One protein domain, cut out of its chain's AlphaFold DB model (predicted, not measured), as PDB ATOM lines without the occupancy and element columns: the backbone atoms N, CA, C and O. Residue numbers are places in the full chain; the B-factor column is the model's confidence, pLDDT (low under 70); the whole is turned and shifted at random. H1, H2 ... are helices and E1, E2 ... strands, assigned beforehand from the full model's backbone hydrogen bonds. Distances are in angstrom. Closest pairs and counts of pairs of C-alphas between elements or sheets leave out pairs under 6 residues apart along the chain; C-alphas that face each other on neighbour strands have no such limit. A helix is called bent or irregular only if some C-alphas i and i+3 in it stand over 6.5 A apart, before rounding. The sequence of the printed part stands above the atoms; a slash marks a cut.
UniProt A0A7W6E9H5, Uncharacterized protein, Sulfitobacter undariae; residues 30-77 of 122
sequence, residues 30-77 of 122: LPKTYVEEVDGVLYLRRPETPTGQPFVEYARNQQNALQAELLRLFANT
ATOM      1  N   LEU A  30       5.245  20.026 -26.290       58.31
ATOM      2  CA  LEU A  30       6.423  20.894 -26.343       58.31
ATOM      3  C   LEU A  30       6.811  21.125 -27.811       58.31
ATOM      4  O   LEU A  30       6.536  20.258 -28.648       58.31
ATOM      5  N   PRO A  31       7.474  22.246 -28.143       60.31
ATOM      6  CA  PRO A  31       8.004  22.437 -29.487       60.31
ATOM      7  C   PRO A  31       8.925  21.262 -29.884       60.31
ATOM      8  O   PRO A  31       9.400  20.495 -29.039       60.31
ATOM      9  N   LYS A  32       9.169  21.062 -31.182       62.38
ATOM     10  CA  LYS A  32      10.028  19.954 -31.627       62.38
ATOM     11  C   LYS A  32      11.474  20.201 -31.193       62.38
ATOM     12  O   LYS A  32      11.990  21.306 -31.342       62.38
ATOM     13  N   THR A  33      12.125  19.165 -30.667       71.44
ATOM     14  CA  THR A  33      13.573  19.171 -30.427       71.44
ATOM     15  C   THR A  33      14.313  19.401 -31.739       71.44
ATOM     16  O   THR A  33      13.922  18.826 -32.758       71.44
ATOM     17  N   TYR A  34      15.387  20.182 -31.707       74.69
ATOM     18  CA  TYR A  34      16.268  20.387 -32.855       74.69
ATOM     19  C   TYR A  34      17.720  20.112 -32.466       74.69
ATOM     20  O   TYR A  34      18.072  20.109 -31.285       74.69
ATOM     21  N   VAL A  35      18.544  19.809 -33.465       83.44
ATOM     22  CA  VAL A  35      19.978  19.587 -33.279       83.44
ATOM     23  C   VAL A  35      20.703  20.878 -33.630       83.44
ATOM     24  O   VAL A  35      20.414  21.482 -34.660       83.44
ATOM     25  N   GLU A  36      21.610  21.297 -32.762       82.00
ATOM     26  CA  GLU A  36      22.456  22.474 -32.935       82.00
ATOM     27  C   GLU A  36      23.918  22.040 -32.831       82.00
ATOM     28  O   GLU A  36      24.278  21.318 -31.904       82.00
ATOM     29  N   GLU A  37      24.759  22.453 -33.775       84.25
ATOM     30  CA  GLU A  37      26.201  22.224 -33.701       84.25
ATOM     31  C   GLU A  37      26.881  23.430 -33.050       84.25
ATOM     32  O   GLU A  37      26.710  24.561 -33.503       84.25
ATOM     33  N   VAL A  38      27.651  23.188 -31.990       83.00
ATOM     34  CA  VAL A  38      28.441  24.210 -31.289       83.00
ATOM     35  C   VAL A  38      29.846  23.654 -31.090       83.00
ATOM     36  O   VAL A  38      30.002  22.573 -30.521       83.00
ATOM     37  N   ASP A  39      30.860  24.363 -31.591       87.75
ATOM     38  CA  ASP A  39      32.278  23.973 -31.513       87.75
ATOM     39  C   ASP A  39      32.575  22.550 -32.034       87.75
ATOM     40  O   ASP A  39      33.396  21.819 -31.481       87.75
ATOM     41  N   GLY A  40      31.881  22.126 -33.097       83.62
ATOM     42  CA  GLY A  40      32.031  20.790 -33.690       83.62
ATOM     43  C   GLY A  40      31.325  19.664 -32.923       83.62
ATOM     44  O   GLY A  40      31.488  18.491 -33.261       83.62
ATOM     45  N   VAL A  41      30.541  19.993 -31.890       79.31
ATOM     46  CA  VAL A  41      29.756  19.034 -31.102       79.31
ATOM     47  C   VAL A  41      28.266  19.232 -31.377       79.31
ATOM     48  O   VAL A  41      27.742  20.340 -31.285       79.31
ATOM     49  N   LEU A  42      27.565  18.139 -31.690       82.06
ATOM     50  CA  LEU A  42      26.119  18.137 -31.922       82.06
ATOM     51  C   LEU A  42      25.355  18.061 -30.594       82.06
ATOM     52  O   LEU A  42      25.419  17.062 -29.875       82.06
ATOM     53  N   TYR A  43      24.573  19.093 -30.304       74.00
ATOM     54  CA  TYR A  43      23.702  19.186 -29.141       74.00
ATOM     55  C   TYR A  43      22.245  18.973 -29.537       74.00
ATOM     56  O   TYR A  43      21.708  19.645 -30.414       74.00
ATOM     57  N   LEU A  44      21.556  18.078 -28.827       77.50
ATOM     58  CA  LEU A  44      20.100  17.991 -28.893       77.50
ATOM     59  C   LEU A  44      19.495  19.098 -28.020       77.50
ATOM     60  O   LEU A  44      19.368  18.945 -26.801       77.50
ATOM     61  N   ARG A  45      19.096  20.212 -28.635       73.44
ATOM     62  CA  ARG A  45      18.399  21.295 -27.943       73.44
ATOM     63  C   ARG A  45      16.940  20.917 -27.733       73.44
ATOM     64  O   ARG A  45      16.175  20.663 -28.668       73.44
ATOM     65  N   ARG A  46      16.547  20.884 -26.460       65.81
ATOM     66  CA  ARG A  46      15.134  20.865 -26.088       65.81
ATOM     67  C   ARG A  46      14.600  22.291 -26.176       65.81
ATOM     68  O   ARG A  46      15.305  23.205 -25.753       65.81
ATOM     69  N   PRO A  47      13.386  22.485 -26.700       65.19
ATOM     70  CA  PRO A  47      12.792  23.805 -26.719       65.19
ATOM     71  C   PRO A  47      12.585  24.326 -25.305       65.19
ATOM     72  O   PRO A  47      12.375  23.553 -24.363       65.19
ATOM     73  N   GLU A  48      12.620  25.648 -25.191       61.06
ATOM     74  CA  GLU A  48      12.253  26.343 -23.970       61.06
ATOM     75  C   GLU A  48      10.845  25.931 -23.541       61.06
ATOM     76  O   GLU A  48       9.937  25.703 -24.349       61.06
ATOM     77  N   THR A  49      10.686  25.766 -22.235       62.38
ATOM     78  CA  THR A  49       9.384  25.455 -21.652       62.38
ATOM     79  C   THR A  49       8.442  26.647 -21.835       62.38
ATOM     80  O   THR A  49       8.900  27.755 -22.105       62.38
ATOM     81  N   PRO A  50       7.123  26.478 -21.642       61.66
ATOM     82  CA  PRO A  50       6.159  27.579 -21.768       61.66
ATOM     83  C   PRO A  50       6.471  28.805 -20.891       61.66
ATOM     84  O   PRO A  50       5.920  29.878 -21.109       61.66
ATOM     85  N   THR A  51       7.331  28.645 -19.883       62.78
ATOM     86  CA  THR A  51       7.774  29.687 -18.954       62.78
ATOM     87  C   THR A  51       9.142  30.288 -19.305       62.78
ATOM     88  O   THR A  51       9.653  31.085 -18.522       62.78
ATOM     89  N   GLY A  52       9.756  29.905 -20.434       66.19
ATOM     90  CA  GLY A  52      11.101  30.345 -20.841       66.19
ATOM     91  C   GLY A  52      12.243  29.705 -20.041       66.19
ATOM     92  O   GLY A  52      13.397  30.092 -20.173       66.19
ATOM     93  N   GLN A  53      11.935  28.731 -19.181       69.44
ATOM     94  CA  GLN A  53      12.911  28.066 -18.314       69.44
ATOM     95  C   GLN A  53      13.490  26.825 -19.010       69.44
ATOM     96  O   GLN A  53      12.779  26.189 -19.808       69.44
ATOM     97  N   PRO A  54      14.724  26.400 -18.680       73.50
ATOM     98  CA  PRO A  54      15.245  25.108 -19.106       73.50
ATOM     99  C   PRO A  54      14.287  23.969 -18.733       73.50
ATOM    100  O   PRO A  54      13.759  23.915 -17.621       73.50
ATOM    101  N   PHE A  55      14.097  23.007 -19.642       71.50
ATOM    102  CA  PHE A  55      13.187  21.869 -19.434       71.50
ATOM    103  C   PHE A  55      13.426  21.117 -18.120       71.50
ATOM    104  O   PHE A  55      12.481  20.670 -17.476       71.50
ATOM    105  N   VAL A  56      14.689  21.004 -17.707       74.25
ATOM    106  CA  VAL A  56      15.078  20.333 -16.461       74.25
ATOM    107  C   VAL A  56      14.489  21.037 -15.236       74.25
ATOM    108  O   VAL A  56      13.982  20.370 -14.336       74.25
ATOM    109  N   GLU A  57      14.513  22.369 -15.206       76.50
ATOM    110  CA  GLU A  57      13.978  23.156 -14.090       76.50
ATOM    111  C   GLU A  57      12.454  23.097 -14.054       76.50
ATOM    112  O   GLU A  57      11.862  22.843 -13.006       76.50
ATOM    113  N   TYR A  58      11.819  23.227 -15.218       76.38
ATOM    114  CA  TYR A  58      10.373  23.090 -15.351       76.38
ATOM    115  C   TYR A  58       9.876  21.715 -14.886       76.38
ATOM    116  O   TYR A  58       8.940  21.629 -14.090       76.38
ATOM    117  N   ALA A  59      10.529  20.636 -15.328       76.94
ATOM    118  CA  ALA A  59      10.180  19.276 -14.929       76.94
ATOM    119  C   ALA A  59      10.366  19.061 -13.419       76.94
ATOM    120  O   ALA A  59       9.495  18.487 -12.766       76.94
ATOM    121  N   ARG A  60      11.461  19.579 -12.847       81.94
ATOM    122  CA  ARG A  60      11.719  19.515 -11.403       81.94
ATOM    123  C   ARG A  60      10.633  20.246 -10.608       81.94
ATOM    124  O   ARG A  60      10.134  19.708  -9.623       81.94
ATOM    125  N   ASN A  61      10.212  21.426 -11.060       80.56
ATOM    126  CA  ASN A  61       9.143  22.193 -10.420       80.56
ATOM    127  C   ASN A  61       7.793  21.465 -10.477       80.56
ATOM    128  O   ASN A  61       7.085  21.417  -9.471       80.56
ATOM    129  N   GLN A  62       7.454  20.849 -11.614       81.81
ATOM    130  CA  GLN A  62       6.241  20.035 -11.727       81.81
ATOM    131  C   GLN A  62       6.270  18.818 -10.799       81.81
ATOM    132  O   GLN A  62       5.276  18.532 -10.133       81.81
ATOM    133  N   GLN A  63       7.407  18.123 -10.717       83.94
ATOM    134  CA  GLN A  63       7.561  16.968  -9.838       83.94
ATOM    135  C   GLN A  63       7.418  17.357  -8.362       83.94
ATOM    136  O   GLN A  63       6.691  16.695  -7.623       83.94
ATOM    137  N   ASN A  64       8.048  18.457  -7.947       87.81
ATOM    138  CA  ASN A  64       7.941  18.968  -6.582       87.81
ATOM    139  C   ASN A  64       6.503  19.384  -6.241       87.81
ATOM    140  O   ASN A  64       6.011  19.079  -5.155       87.81
ATOM    141  N   ALA A  65       5.808  20.046  -7.172       83.69
ATOM    142  CA  ALA A  65       4.411  20.429  -6.994       83.69
ATOM    143  C   ALA A  65       3.500  19.202  -6.839       83.69
ATOM    144  O   ALA A  65       2.674  19.165  -5.928       83.69
ATOM    145  N   LEU A  66       3.699  18.177  -7.674       84.56
ATOM    146  CA  LEU A  66       2.963  16.918  -7.583       84.56
ATOM    147  C   LEU A  66       3.225  16.211  -6.249       84.56
ATOM    148  O   LEU A  66       2.285  15.784  -5.590       84.56
ATOM    149  N   GLN A  67       4.485  16.116  -5.817       82.69
ATOM    150  CA  GLN A  67       4.832  15.505  -4.531       82.69
ATOM    151  C   GLN A  67       4.182  16.238  -3.356       82.69
ATOM    152  O   GLN A  67       3.614  15.593  -2.477       82.69
ATOM    153  N   ALA A  68       4.210  17.570  -3.355       84.88
ATOM    154  CA  ALA A  68       3.556  18.366  -2.320       84.88
ATOM    155  C   ALA A  68       2.032  18.155  -2.308       84.88
ATOM    156  O   ALA A  68       1.421  18.065  -1.242       84.88
ATOM    157  N   GLU A  69       1.409  18.045  -3.482       81.94
ATOM    158  CA  GLU A  69      -0.026  17.795  -3.598       81.94
ATOM    159  C   GLU A  69      -0.408  16.386  -3.127       81.94
ATOM    160  O   GLU A  69      -1.381  16.244  -2.387       81.94
ATOM    161  N   LEU A  70       0.386  15.369  -3.475       80.69
ATOM    162  CA  LEU A  70       0.212  14.001  -2.984       80.69
ATOM    163  C   LEU A  70       0.355  13.950  -1.462       80.69
ATOM    164  O   LEU A  70      -0.530  13.428  -0.792       80.69
ATOM    165  N   LEU A  71       1.402  14.560  -0.899       82.56
ATOM    166  CA  LEU A  71       1.574  14.644   0.553       82.56
ATOM    167  C   LEU A  71       0.376  15.322   1.222       82.56
ATOM    168  O   LEU A  71      -0.089  14.853   2.251       82.56
ATOM    169  N   ARG A  72      -0.178  16.382   0.622       82.50
ATOM    170  CA  ARG A  72      -1.384  17.043   1.142       82.50
ATOM    171  C   ARG A  72      -2.623  16.149   1.073       82.50
ATOM    172  O   ARG A  72      -3.421  16.155   2.004       82.50
ATOM    173  N   LEU A  73      -2.818  15.438  -0.037       78.62
ATOM    174  CA  LEU A  73      -3.968  14.554  -0.247       78.62
ATOM    175  C   LEU A  73      -3.931  13.352   0.699       78.62
ATOM    176  O   LEU A  73      -4.966  12.979   1.245       78.62
ATOM    177  N   PHE A  74      -2.741  12.798   0.918       75.56
ATOM    178  CA  PHE A  74      -2.538  11.610   1.739       75.56
ATOM    179  C   PHE A  74      -2.140  11.915   3.195       75.56
ATOM    180  O   PHE A  74      -1.966  10.995   3.986       75.56
ATOM    181  N   ALA A  75      -2.061  13.188   3.600       73.56
ATOM    182  CA  ALA A  75      -1.748  13.581   4.981       73.56
ATOM    183  C   ALA A  75      -2.741  13.027   6.021       73.56
ATOM    184  O   ALA A  75      -2.384  12.871   7.184       73.56
ATOM    185  N   ASN A  76      -3.978  12.736   5.600       63.75
ATOM    186  CA  ASN A  76      -5.051  12.233   6.463       63.75
ATOM    187  C   ASN A  76      -5.446  10.777   6.162       63.75
ATOM    188  O   ASN A  76      -6.372  10.259   6.782       63.75
ATOM    189  N   THR A  77      -4.800  10.120   5.198       61.72
ATOM    190  CA  THR A  77      -4.971   8.680   4.979       61.72
ATOM    191  C   THR A  77      -3.966   7.967   5.864       61.72
ATOM    192  O   THR A  77      -2.785   7.905   5.541       61.72
TER     193      THR A  77
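This is residues 30 to 77 of the 122 residues of an uncharacterized protein of Sulfitobacter undariae (UniProt A0A7W6E9H5). This is a long, thin model: a small two-stranded hairpin, E1 and E2, makes one end, and the single long helix H1 makes the other end, with a looping link between them. Residues 60 to 77, of which 60 to 74 belong to H1, stick out free and give the rod much of its length. The printed part has 48 residues with two named strands and one named helix, in the order E1, E2, H1; the sheet, order E1 - E2, is antiparallel, and the class is mixed, helices and strands. The whole is extended, with a radius of gyration of the C-alphas of 16.4 A, and its C-alphas span 55 by 18 by 14 A along their three main axes.

Start at Leu 30 and go on to C-alpha 34 at (16.268, 20.387, -32.855), where strand E1, residues 34 to 38, begins; it measures 12.9 A from first to last C-alpha. Past Asp 39 and Gly 40 you reach strand E2, residues 41 to 45, which measures 12.0 A and ends with C-alpha 45 at (18.399, 21.295, -27.943). After nine more residues, find C-alpha 55 at (13.187, 21.869, -19.434); from there helix H1, residues 55 to 74, runs 28.3 A to C-alpha 74 at (-2.538, 11.610, 1.739).

Look first at E1 and E2, a hairpin of antiparallel neighbour strands joined by a tight link of 2 residues, with 146 degrees between their N-to-C directions. The C-alphas of Glu 37 and Leu 42 face each other at 4.5 A, and those of Tyr 34 and Arg 45 at 5.4 A. Among the backbone atoms within hydrogen-bond range across the pair are N 43 and O 36 at 2.8 A, and N 45 and O 34 at 2.8 A. From E2 a short link of 9 residues leads to H1. E1 and H1 are apart, with no C-alpha of the one within 8 A of the other. Along H1, which is not bent, every O i to N i+4 pair is within hydrogen-bond range.

The two C-alphas farthest apart are those of Gly 40 and Asn 76, at 55.3 A, while the first and last printed C-alphas, those of Leu 30 and Thr 77, are 35.5 A apart. Without the stretch that stands free, the body of 30 residues spans 29 by 16 by 12 A. The printed part has no cut, and neither link is long. Read the B-factor column for the model's confidence: the mean pLDDT of the printed part is 75.3, and it is under 70 at residues 30 to 32, 46 to 53 and 76 to 77.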